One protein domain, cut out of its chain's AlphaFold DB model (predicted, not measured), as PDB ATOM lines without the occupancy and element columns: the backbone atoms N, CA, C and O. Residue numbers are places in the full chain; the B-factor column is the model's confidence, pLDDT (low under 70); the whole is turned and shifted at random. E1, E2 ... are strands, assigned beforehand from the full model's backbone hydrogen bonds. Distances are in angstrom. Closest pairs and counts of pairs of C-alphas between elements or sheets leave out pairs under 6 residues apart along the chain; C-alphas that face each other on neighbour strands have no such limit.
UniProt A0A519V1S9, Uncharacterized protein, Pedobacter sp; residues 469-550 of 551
ATOM      1  N   ILE A 469      -0.274  30.025 -36.650       95.19
ATOM      2  CA  ILE A 469      -1.502  29.766 -35.900       95.19
ATOM      3  C   ILE A 469      -2.052  31.137 -35.507       95.19
ATOM      4  O   ILE A 469      -1.413  31.855 -34.739       95.19
ATOM      5  N   ALA A 470      -3.202  31.517 -36.053       92.25
ATOM      6  CA  ALA A 470      -3.782  32.845 -35.861       92.25
ATOM      7  C   ALA A 470      -5.295  32.762 -35.677       92.25
ATOM      8  O   ALA A 470      -5.930  31.843 -36.187       92.25
ATOM      9  N   ASP A 471      -5.886  33.726 -34.981       90.69
ATOM     10  CA  ASP A 471      -7.337  33.767 -34.819       90.69
ATOM     11  C   ASP A 471      -8.029  34.076 -36.157       90.69
ATOM     12  O   ASP A 471      -7.488  34.751 -37.046       90.69
ATOM     13  N   ASN A 472      -9.226  33.525 -36.341       90.19
ATOM     14  CA  ASN A 472     -10.019  33.804 -37.523       90.19
ATOM     15  C   ASN A 472     -10.719  35.164 -37.397       90.19
ATOM     16  O   ASN A 472     -11.747  35.301 -36.746       90.19
ATOM     17  N   ASN A 473     -10.178  36.162 -38.089       86.62
ATOM     18  CA  ASN A 473     -10.733  37.519 -38.106       86.62
ATOM     19  C   ASN A 473     -11.837  37.721 -39.161       86.62
ATOM     20  O   ASN A 473     -12.219  38.855 -39.442       86.62
ATOM     21  N   LEU A 474     -12.325  36.645 -39.788       85.69
ATOM     22  CA  LEU A 474     -13.419  36.720 -40.752       85.69
ATOM     23  C   LEU A 474     -14.760  36.621 -40.020       85.69
ATOM     24  O   LEU A 474     -15.009  35.672 -39.280       85.69
ATOM     25  N   ASN A 475     -15.639  37.598 -40.239       78.75
ATOM     26  CA  ASN A 475     -16.947  37.650 -39.593       78.75
ATOM     27  C   ASN A 475     -18.052  37.294 -40.600       78.75
ATOM     28  O   ASN A 475     -18.493  38.145 -41.372       78.75
ATOM     29  N   TYR A 476     -18.481  36.029 -40.611       79.19
ATOM     30  CA  TYR A 476     -19.604  35.567 -41.433       79.19
ATOM     31  C   TYR A 476     -20.863  35.403 -40.585       79.19
ATOM     32  O   TYR A 476     -20.839  34.764 -39.541       79.19
ATOM     33  N   MET A 477     -21.999  35.900 -41.080       64.00
ATOM     34  CA  MET A 477     -23.269  35.868 -40.338       64.00
ATOM     35  C   MET A 477     -23.922  34.475 -40.236       64.00
ATOM     36  O   MET A 477     -24.826  34.287 -39.425       64.00
ATOM     37  N   PHE A 478     -23.523  33.507 -41.069       68.25
ATOM     38  CA  PHE A 478     -24.259  32.243 -41.252       68.25
ATOM     39  C   PHE A 478     -23.530  30.997 -40.716       68.25
ATOM     40  O   PHE A 478     -24.009  29.880 -40.916       68.25
ATOM     41  N   GLY A 479     -22.397  31.169 -40.029       73.38
ATOM     42  CA  GLY A 479     -21.592  30.074 -39.492       73.38
ATOM     43  C   GLY A 479     -20.752  30.493 -38.290       73.38
ATOM     44  O   GLY A 479     -20.665  31.666 -37.952       73.38
ATOM     45  N   ASP A 480     -20.146  29.507 -37.641       82.56
ATOM     46  CA  ASP A 480     -19.205  29.726 -36.554       82.56
ATOM     47  C   ASP A 480     -17.842  30.135 -37.125       82.56
ATOM     48  O   ASP A 480     -17.267  29.420 -37.954       82.56
ATOM     49  N   SER A 481     -17.351  31.293 -36.693       85.75
ATOM     50  CA  SER A 481     -16.030  31.823 -37.018       85.75
ATOM     51  C   SER A 481     -15.062  31.798 -35.829       85.75
ATOM     52  O   SER A 481     -13.905  32.161 -36.016       85.75
ATOM     53  N   ASP A 482     -15.483  31.328 -34.647       88.88
ATOM     54  CA  ASP A 482     -14.661  31.239 -33.432       88.88
ATOM     55  C   ASP A 482     -13.722  30.019 -33.480       88.88
ATOM     56  O   ASP A 482     -13.961  28.938 -32.918       88.88
ATOM     57  N   PHE A 483     -12.642  30.173 -34.243       92.06
ATOM     58  CA  PHE A 483     -11.578  29.187 -34.373       92.06
ATOM     59  C   PHE A 483     -10.250  29.830 -34.775       92.06
ATOM     60  O   PHE A 483     -10.185  30.973 -35.221       92.06
ATOM     61  N   GLN A 484      -9.176  29.054 -34.662       93.12
ATOM     62  CA  GLN A 484      -7.854  29.438 -35.137       93.12
ATOM     63  C   GLN A 484      -7.581  28.857 -36.519       93.12
ATOM     64  O   GLN A 484      -7.818  27.673 -36.776       93.12
ATOM     65  N   LYS A 485      -7.058  29.700 -37.402       94.94
ATOM     66  CA  LYS A 485      -6.523  29.340 -38.708       94.94
ATOM     67  C   LYS A 485      -5.144  28.725 -38.526       94.94
ATOM     68  O   LYS A 485      -4.301  29.262 -37.807       94.94
ATOM     69  N   LEU A 486      -4.927  27.610 -39.205       97.56
ATOM     70  CA  LEU A 486      -3.644  26.919 -39.260       97.56
ATOM     71  C   LEU A 486      -3.059  27.095 -40.656       97.56
ATOM     72  O   LEU A 486      -3.805  26.957 -41.626       97.56
ATOM     73  N   ARG A 487      -1.751  27.341 -40.784       97.81
ATOM     74  CA  ARG A 487      -1.093  27.430 -42.096       97.81
ATOM     75  C   ARG A 487       0.179  26.596 -42.173       97.81
ATOM     76  O   ARG A 487       1.002  26.640 -41.263       97.81
ATOM     77  N   ILE A 488       0.348  25.873 -43.280       98.12
ATOM     78  CA  ILE A 488       1.600  25.217 -43.689       98.12
ATOM     79  C   ILE A 488       1.838  25.559 -45.163       98.12
ATOM     80  O   ILE A 488       1.089  25.134 -46.042       98.12
ATOM     81  N   GLY A 489       2.859  26.358 -45.454       97.00
ATOM     82  CA  GLY A 489       3.099  26.930 -46.773       97.00
ATOM     83  C   GLY A 489       1.885  27.730 -47.252       97.00
ATOM     84  O   GLY A 489       1.514  28.737 -46.642       97.00
ATOM     85  N   LYS A 490       1.270  27.258 -48.345       96.69
ATOM     86  CA  LYS A 490       0.038  27.807 -48.943       96.69
ATOM     87  C   LYS A 490      -1.237  27.076 -48.499       96.69
ATOM     88  O   LYS A 490      -2.317  27.407 -48.974       96.69
ATOM     89  N   MET A 491      -1.105  26.067 -47.640       98.12
ATOM     90  CA  MET A 491      -2.211  25.225 -47.203       98.12
ATOM     91  C   MET A 491      -2.767  25.714 -45.868       98.12
ATOM     92  O   MET A 491      -2.013  26.110 -44.981       98.12
ATOM     93  N   PHE A 492      -4.082  25.628 -45.713       98.00
ATOM     94  CA  PHE A 492      -4.856  26.137 -44.595       98.00
ATOM     95  C   PHE A 492      -5.646  25.022 -43.917       98.00
ATOM     96  O   PHE A 492      -6.134  24.087 -44.560       98.00
ATOM     97  N   GLY A 493      -5.757  25.139 -42.599       97.75
ATOM     98  CA  GLY A 493      -6.510  24.258 -41.715       97.75
ATOM     99  C   GLY A 493      -7.213  25.054 -40.619       97.75
ATOM    100  O   GLY A 493      -7.205  26.287 -40.620       97.75
ATOM    101  N   LEU A 494      -7.824  24.341 -39.678       96.19
ATOM    102  CA  LEU A 494      -8.648  24.915 -38.618       96.19
ATOM    103  C   LEU A 494      -8.429  24.177 -37.300       96.19
ATOM    104  O   LEU A 494      -8.375  22.948 -37.261       96.19
ATOM    105  N   TYR A 495      -8.399  24.927 -36.202       94.38
ATOM    106  CA  TYR A 495      -8.451  24.395 -34.846       94.38
ATOM    107  C   TYR A 495      -9.489  25.149 -34.010       94.38
ATOM    108  O   TYR A 495      -9.368  26.351 -33.791       94.38
ATOM    109  N   SER A 496     -10.499  24.438 -33.505       90.38
ATOM    110  CA  SER A 496     -11.482  24.963 -32.553       90.38
ATOM    111  C   SER A 496     -11.562  24.052 -31.336       90.38
ATOM    112  O   SER A 496     -12.124  22.955 -31.387       90.38
ATOM    113  N   ARG A 497     -11.029  24.517 -30.202       78.25
ATOM    114  CA  ARG A 497     -11.083  23.772 -28.936       78.25
ATOM    115  C   ARG A 497     -12.514  23.686 -28.399       78.25
ATOM    116  O   ARG A 497     -12.951  22.605 -28.009       78.25
ATOM    117  N   ASN A 498     -13.257  24.795 -28.456       79.50
ATOM    118  CA  ASN A 498     -14.639  24.898 -27.972       79.50
ATOM    119  C   ASN A 498     -15.563  23.902 -28.681       79.50
ATOM    120  O   ASN A 498     -16.392  23.252 -28.045       79.50
ATOM    121  N   LYS A 499     -15.384  23.734 -29.996       81.00
ATOM    122  CA  LYS A 499     -16.156  22.780 -30.801       81.00
ATOM    123  C   LYS A 499     -15.494  21.408 -30.937       81.00
ATOM    124  O   LYS A 499     -16.047  20.547 -31.615       81.00
ATOM    125  N   LYS A 500     -14.332  21.194 -30.304       84.94
ATOM    126  CA  LYS A 500     -13.503  19.982 -30.433       84.94
ATOM    127  C   LYS A 500     -13.261  19.596 -31.898       84.94
ATOM    128  O   LYS A 500     -13.384  18.431 -32.273       84.94
ATOM    129  N   MET A 501     -12.948  20.585 -32.731       89.69
ATOM    130  CA  MET A 501     -12.726  20.404 -34.161       89.69
ATOM    131  C   MET A 501     -11.275  20.673 -34.526       89.69
ATOM    132  O   MET A 501     -10.691  21.679 -34.128       89.69
ATOM    133  N   PHE A 502     -10.719  19.777 -35.330       94.75
ATOM    134  CA  PHE A 502      -9.403  19.914 -35.921       94.75
ATOM    135  C   PHE A 502      -9.483  19.523 -37.391       94.75
ATOM    136  O   PHE A 502     -10.062  18.489 -37.740       94.75
ATOM    137  N   VAL A 503      -8.910  20.370 -38.236       96.62
ATOM    138  CA  VAL A 503      -8.737  20.146 -39.663       96.62
ATOM    139  C   VAL A 503      -7.282  20.472 -39.985       96.62
ATOM    140  O   VAL A 503      -6.876  21.619 -39.780       96.62
ATOM    141  N   PRO A 504      -6.480  19.500 -40.452       96.88
ATOM    142  CA  PRO A 504      -5.093  19.765 -40.814       96.88
ATOM    143  C   PRO A 504      -5.008  20.782 -41.960       96.88
ATOM    144  O   PRO A 504      -6.000  21.073 -42.628       96.88
ATOM    145  N   ALA A 505      -3.815  21.325 -42.199       97.81
ATOM    146  CA  ALA A 505      -3.587  22.269 -43.288       97.81
ATOM    147  C   ALA A 505      -3.626  21.568 -44.659       97.81
ATOM    148  O   ALA A 505      -2.591  21.186 -45.197       97.81
ATOM    149  N   ILE A 506      -4.831  21.365 -45.198       98.00
ATOM    150  CA  ILE A 506      -5.097  20.573 -46.415       98.00
ATOM    151  C   ILE A 506      -5.841  21.348 -47.505       98.00
ATOM    152  O   ILE A 506      -6.052  20.816 -48.594       98.00
ATOM    153  N   PHE A 507      -6.213  22.604 -47.254       98.25
ATOM    154  CA  PHE A 507      -6.882  23.444 -48.245       98.25
ATOM    155  C   PHE A 507      -5.955  24.507 -48.810       98.25
ATOM    156  O   PHE A 507      -5.308  25.226 -48.075       98.25
ATOM    157  N   ASP A 508      -5.971  24.689 -50.117       96.94
ATOM    158  CA  ASP A 508      -5.340  25.808 -50.832       96.94
ATOM    159  C   ASP A 508      -6.098  27.145 -50.685       96.94
ATOM    160  O   ASP A 508      -5.696  28.166 -51.242       96.94
ATOM    161  N   LYS A 509      -7.218  27.140 -49.955       97.19
ATOM    162  CA  LYS A 509      -8.081  28.289 -49.665       97.19
ATOM    163  C   LYS A 509      -8.299  28.395 -48.161       97.19
ATOM    164  O   LYS A 509      -8.344  27.376 -47.472       97.19
ATOM    165  N   GLN A 510      -8.466  29.615 -47.656       95.94
ATOM    166  CA  GLN A 510      -8.742  29.825 -46.235       95.94
ATOM    167  C   GLN A 510     -10.111  29.247 -45.870       95.94
ATOM    168  O   GLN A 510     -11.046  29.292 -46.670       95.94
ATOM    169  N   ILE A 511     -10.242  28.730 -44.649       96.75
ATOM    170  CA  ILE A 511     -11.545  28.389 -44.078       96.75
ATOM    171  C   ILE A 511     -12.099  29.665 -43.441       96.75
ATOM    172  O   ILE A 511     -11.506  30.182 -42.497       96.75
ATOM    173  N   GLY A 512     -13.209  30.179 -43.970       95.06
ATOM    174  CA  GLY A 512     -13.840  31.405 -43.478       95.06
ATOM    175  C   GLY A 512     -14.801  31.173 -42.315       95.06
ATOM    176  O   GLY A 512     -14.838  31.956 -41.370       95.06
ATOM    177  N   PHE A 513     -15.558  30.078 -42.371       94.69
ATOM    178  CA  PHE A 513     -16.532  29.693 -41.351       94.69
ATOM    179  C   PHE A 513     -16.768  28.181 -41.359       94.69
ATOM    180  O   PHE A 513     -16.466  27.491 -42.339       94.69
ATOM    181  N   MET A 514     -17.365  27.667 -40.285       93.31
ATOM    182  CA  MET A 514     -17.872  26.299 -40.214       93.31
ATOM    183  C   MET A 514     -19.337  26.263 -39.778       93.31
ATOM    184  O   MET A 514     -19.796  27.079 -38.987       93.31
ATOM    185  N   MET A 515     -20.079  25.279 -40.267       92.50
ATOM    186  CA  MET A 515     -21.447  24.992 -39.848       92.50
ATOM    187  C   MET A 515     -21.459  23.621 -39.170       92.50
ATOM    188  O   MET A 515     -21.453  22.597 -39.867       92.50
ATOM    189  N   PRO A 516     -21.416  23.567 -37.827       91.06
ATOM    190  CA  PRO A 516     -21.433  22.302 -37.115       91.06
ATOM    191  C   PRO A 516     -22.798  21.622 -37.241       91.06
ATOM    192  O   PRO A 516     -23.830  22.289 -37.199       91.06
ATOM    193  N   ASN A 517     -22.806  20.291 -37.354       90.56
ATOM    194  CA  ASN A 517     -24.027  19.486 -37.513       90.56
ATOM    195  C   ASN A 517     -24.957  19.999 -38.629       90.56
ATOM    196  O   ASN A 517     -26.168  20.155 -38.435       90.56
ATOM    197  N   TYR A 518     -24.376  20.305 -39.786       92.44
ATOM    198  CA  TYR A 518     -25.065  20.916 -40.910       92.44
ATOM    199  C   TYR A 518     -26.344  20.146 -41.287       92.44
ATOM    200  O   TYR A 518     -26.329  18.922 -41.435       92.44
ATOM    201  N   GLN A 519     -27.459  20.880 -41.412       88.56
ATOM    202  CA  GLN A 519     -28.813  20.349 -41.640       88.56
ATOM    203  C   GLN A 519     -29.205  19.206 -40.696       88.56
ATOM    204  O   GLN A 519     -29.737  18.181 -41.121       88.56
ATOM    205  N   ASN A 520     -28.928  19.377 -39.402       86.69
ATOM    206  CA  ASN A 520     -29.248  18.417 -38.344       86.69
ATOM    207  C   ASN A 520     -28.546  17.052 -38.490       86.69
ATOM    208  O   ASN A 520     -28.863  16.110 -37.759       86.69
ATOM    209  N   LYS A 521     -27.563  16.924 -39.393       88.50
ATOM    210  CA  LYS A 521     -26.761  15.709 -39.527       88.50
ATOM    211  C   LYS A 521     -25.611  15.756 -38.528       88.50
ATOM    212  O   LYS A 521     -24.646  16.496 -38.703       88.50
ATOM    213  N   LYS A 522     -25.721  14.951 -37.469       89.38
ATOM    214  CA  LYS A 522     -24.709  14.852 -36.410       89.38
ATOM    215  C   LYS A 522     -23.312  14.588 -36.991       89.38
ATOM    216  O   LYS A 522     -23.165  13.760 -37.888       89.38
ATOM    217  N   ASP A 523     -22.314  15.298 -36.469       88.19
ATOM    218  CA  ASP A 523     -20.887  15.202 -36.819       88.19
ATOM    219  C   ASP A 523     -20.543  15.569 -38.276       88.19
ATOM    220  O   ASP A 523     -19.380  15.496 -38.689       88.19
ATOM    221  N   PHE A 524     -21.528  16.023 -39.058       92.31
ATOM    222  CA  PHE A 524     -21.316  16.546 -40.397       92.31
ATOM    223  C   PHE A 524     -21.084  18.055 -40.337       92.31
ATOM    224  O   PHE A 524     -22.018  18.853 -40.328       92.31
ATOM    225  N   ASN A 525     -19.813  18.440 -40.267       92.69
ATOM    226  CA  ASN A 525     -19.405  19.839 -40.196       92.69
ATOM    227  C   ASN A 525     -19.049  20.336 -41.595       92.69
ATOM    228  O   ASN A 525     -18.108  19.825 -42.211       92.69
ATOM    229  N   LEU A 526     -19.806  21.313 -42.088       95.75
ATOM    230  CA  LEU A 526     -19.577  21.914 -43.397       95.75
ATOM    231  C   LEU A 526     -18.648  23.120 -43.252       95.75
ATOM    232  O   LEU A 526     -18.889  23.982 -42.413       95.75
ATOM    233  N   LEU A 527     -17.595  23.182 -44.057       96.62
ATOM    234  CA  LEU A 527     -16.616  24.267 -44.050       96.62
ATOM    235  C   LEU A 527     -16.872  25.188 -45.244       96.62
ATOM    236  O   LEU A 527     -17.071  24.698 -46.354       96.62
ATOM    237  N   GLY A 528     -16.850  26.502 -45.033       96.69
ATOM    238  CA  GLY A 528     -16.843  27.492 -46.109       96.69
ATOM    239  C   GLY A 528     -15.411  27.871 -46.471       96.69
ATOM    240  O   GLY A 528     -14.723  28.486 -45.657       96.69
ATOM    241  N   LEU A 529     -14.957  27.505 -47.671       97.31
ATOM    242  CA  LEU A 529     -13.662  27.928 -48.206       97.31
ATOM    243  C   LEU A 529     -13.812  29.268 -48.917       97.31
ATOM    244  O   LEU A 529     -14.777  29.468 -49.657       97.31
ATOM    245  N   VAL A 530     -12.856  30.169 -48.718       96.12
ATOM    246  CA  VAL A 530     -12.953  31.559 -49.173       96.12
ATOM    247  C   VAL A 530     -11.717  31.989 -49.956       96.12
ATOM    248  O   VAL A 530     -10.614  31.463 -49.767       96.12
ATOM    249  N   ASN A 531     -11.919  32.930 -50.871       94.25
ATOM    250  CA  ASN A 531     -10.852  33.624 -51.578       94.25
ATOM    251  C   ASN A 531     -10.186  34.675 -50.672       94.25
ATOM    252  O   ASN A 531     -10.634  34.930 -49.555       94.25
ATOM    253  N   GLU A 532      -9.103  35.284 -51.158       90.75
ATOM    254  CA  GLU A 532      -8.348  36.309 -50.419       90.75
ATOM    255  C   GLU A 532      -9.181  37.561 -50.110       90.75
ATOM    256  O   GLU A 532      -8.984  38.186 -49.073       90.75
ATOM    257  N   ASP A 533     -10.155  37.881 -50.963       91.38
ATOM    258  CA  ASP A 533     -11.115  38.975 -50.776       91.38
ATOM    259  C   ASP A 533     -12.254  38.635 -49.791       91.38
ATOM    260  O   ASP A 533     -13.141  39.453 -49.554       91.38
ATOM    261  N   GLY A 534     -12.258  37.424 -49.221       90.00
ATOM    262  CA  GLY A 534     -13.313  36.941 -48.331       90.00
ATOM    263  C   GLY A 534     -14.587  36.486 -49.053       90.00
ATOM    264  O   GLY A 534     -15.580  36.149 -48.405       90.00
ATOM    265  N   THR A 535     -14.612  36.424 -50.384       91.50
ATOM    266  CA  THR A 535     -15.745  35.827 -51.102       91.50
ATOM    267  C   THR A 535     -15.729  34.306 -50.971       91.50
ATOM    268  O   THR A 535     -14.671  33.673 -50.922       91.50
ATOM    269  N   ILE A 536     -16.911  33.687 -50.906       93.69
ATOM    270  CA  ILE A 536     -17.019  32.228 -50.809       93.69
ATOM    271  C   ILE A 536     -16.544  31.600 -52.124       93.69
ATOM    272  O   ILE A 536     -17.080  31.865 -53.200       93.69
ATOM    273  N   PHE A 537     -15.540  30.731 -52.021       96.06
ATOM    274  CA  PHE A 537     -15.048  29.920 -53.124       96.06
ATOM    275  C   PHE A 537     -15.929  28.679 -53.301       96.06
ATOM    276  O   PHE A 537     -16.566  28.517 -54.340       96.06
ATOM    277  N   CYS A 538     -15.997  27.818 -52.285       97.06
ATOM    278  CA  CYS A 538     -16.846  26.627 -52.274       97.06
ATOM    279  C   CYS A 538     -17.055  26.115 -50.845       97.06
ATOM    280  O   CYS A 538     -16.495  26.647 -49.888       97.06
ATOM    281  N   TYR A 539     -17.817  25.032 -50.704       97.62
ATOM    282  CA  TYR A 539     -17.913  24.298 -49.444       97.62
ATOM    283  C   TYR A 539     -16.963  23.103 -49.420       97.62
ATOM    284  O   TYR A 539     -16.571  22.588 -50.470       97.62
ATOM    285  N   ALA A 540     -16.610  22.631 -48.228       98.12
ATOM    286  CA  ALA A 540     -15.759  21.462 -48.047       98.12
ATOM    287  C   ALA A 540     -16.094  20.673 -46.775       98.12
ATOM    288  O   ALA A 540     -16.789  21.151 -45.877       98.12
ATOM    289  N   ARG A 541     -15.580  19.447 -46.698       96.75
ATOM    290  CA  ARG A 541     -15.584  18.604 -45.497       96.75
ATOM    291  C   ARG A 541     -14.208  18.604 -44.842       96.75
ATOM    292  O   ARG A 541     -13.201  18.794 -45.511       96.75
ATOM    293  N   LYS A 542     -14.145  18.274 -43.551       95.69
ATOM    294  CA  LYS A 542     -12.885  18.178 -42.784       95.69
ATOM    295  C   LYS A 542     -11.838  17.195 -43.335       95.69
ATOM    296  O   LYS A 542     -10.692  17.257 -42.916       95.69
ATOM    297  N   ASP A 543     -12.228  16.276 -44.216       95.56
ATOM    298  CA  ASP A 543     -11.334  15.298 -44.852       95.56
ATOM    299  C   ASP A 543     -10.691  15.813 -46.150       95.56
ATOM    300  O   ASP A 543      -9.964  15.076 -46.808       95.56
ATOM    301  N   GLY A 544     -10.953  17.068 -46.527       96.62
ATOM    302  CA  GLY A 544     -10.402  17.683 -47.732       96.62
ATOM    303  C   GLY A 544     -11.320  17.599 -48.948       96.62
ATOM    304  O   GLY A 544     -11.030  18.237 -49.961       96.62
ATOM    305  N   PHE A 545     -12.445  16.877 -48.870       97.62
ATOM    306  CA  PHE A 545     -13.409  16.832 -49.967       97.62
ATOM    307  C   PHE A 545     -14.013  18.221 -50.215       97.62
ATOM    308  O   PHE A 545     -14.614  18.806 -49.310       97.62
ATOM    309  N   LYS A 546     -13.888  18.732 -51.444       98.25
ATOM    310  CA  LYS A 546     -14.466  20.012 -51.874       98.25
ATOM    311  C   LYS A 546     -15.753  19.757 -52.661       98.25
ATOM    312  O   LYS A 546     -15.757  18.972 -53.606       98.25
ATOM    313  N   TYR A 547     -16.826  20.469 -52.326       98.06
ATOM    314  CA  TYR A 547     -18.067  20.512 -53.107       98.06
ATOM    315  C   TYR A 547     -17.903  21.476 -54.290       98.06
ATOM    316  O   TYR A 547     -18.580  22.501 -54.398       98.06
ATOM    317  N   TYR A 548     -16.916  21.169 -55.126       97.81
ATOM    318  CA  TYR A 548     -16.480  21.992 -56.239       97.81
ATOM    319  C   TYR A 548     -15.972  21.126 -57.386       97.81
ATOM    320  O   TYR A 548     -15.212  20.180 -57.173       97.81
ATOM    321  N   LYS A 549     -16.330  21.516 -58.606       96.81
ATOM    322  CA  LYS A 549     -15.749  21.000 -59.840       96.81
ATOM    323  C   LYS A 549     -15.416  22.176 -60.759       96.81
ATOM    324  O   LYS A 549     -16.245  23.066 -60.950       96.81
ATOM    325  N   ALA A 550     -14.211  22.182 -61.323       94.00
ATOM    326  CA  ALA A 550     -13.875  23.113 -62.399       94.00
ATOM    327  C   ALA A 550     -14.722  22.805 -63.650       94.00
ATOM    328  O   ALA A 550     -15.182  21.669 -63.814       94.00
TER     329      ALA A 550
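This is residues 469 to 550 of the 551 residues of an uncharacterized protein of Pedobacter sp (UniProt A0A519V1S9). Two four-stranded sheets form a small sandwich, only partly face to face, with their strands crossed at 45 degrees: E5, at one edge of the second sheet, comes up to E2 and E3 of the first, while E8 is at the far edge of the second sheet. A long loop, residues 472 to 483, leads out from E1 and back to E2. The printed part has 82 residues, with eight named strands in the order E1 to E8 and no named helix; the class is all strand. Each sheet is antiparallel, in the orders E1 E2 E3 E4 and E5 E6 E7 E8. The whole is compact, with a radius of gyration of the C-alphas of 11.6 A and spans of 33 by 31 by 24 A.

The first sheet is a meander, each strand the antiparallel neighbour of the one before, of E1, residues 469 to 471, E2, 484 to 488, E3, 491 to 496, and E4, 501 to 507. E1 and E2 form a hairpin, with N 485 and O 470 within hydrogen-bond range at 2.7 A. E2 and E3 form a hairpin at 151 degrees, with N 486 and O 493 at 3.0 A. E3 and E4 form a hairpin at 174 degrees, with N 494 and O 503 at 2.9 A. The second meander holds E5, residues 510 to 515, E6, 526 to 530, E7, 536 to 541, and E8, 546 to 549. Within hydrogen-bond range are N 512 and O 528 across the hairpin of E5 and E6, at 2.8 A, N 527 and O 540 across the hairpin of E6 and E7, at 2.8 A, and N 547 and O 539 across the hairpin of E7 and E8, at 2.8 A. Between the sheets, the closest C-alphas of E3 and E5 are those of Phe 492 and Gln 510, 5.6 A apart. E4 and E6 are only just apart, the closest C-alphas at 8.1 A.

E1 begins at C-alpha 469, (-1.502, 29.766, -35.900), and is 7.2 A long. E2 measures 13.4 A, E3 17.3 A and E4 15.5 A. E5 begins at C-alpha 510, (-8.742, 29.825, -46.235), and measures 15.0 A; E6 measures 13.0 A and E7 14.7 A. E8, 8.1 A, ends at C-alpha 549, (-15.749, 21.000, -59.840).

The two C-alphas farthest apart are those of Gly 489 and Asn 520, at 34.5 A. The printed part has no cut. The link from E1 to E2 is long, with 12 residues; that from E5 to E6 is short, with 10. Mean pLDDT of the printed part is 92.1; residues 477 to 478 are under 70.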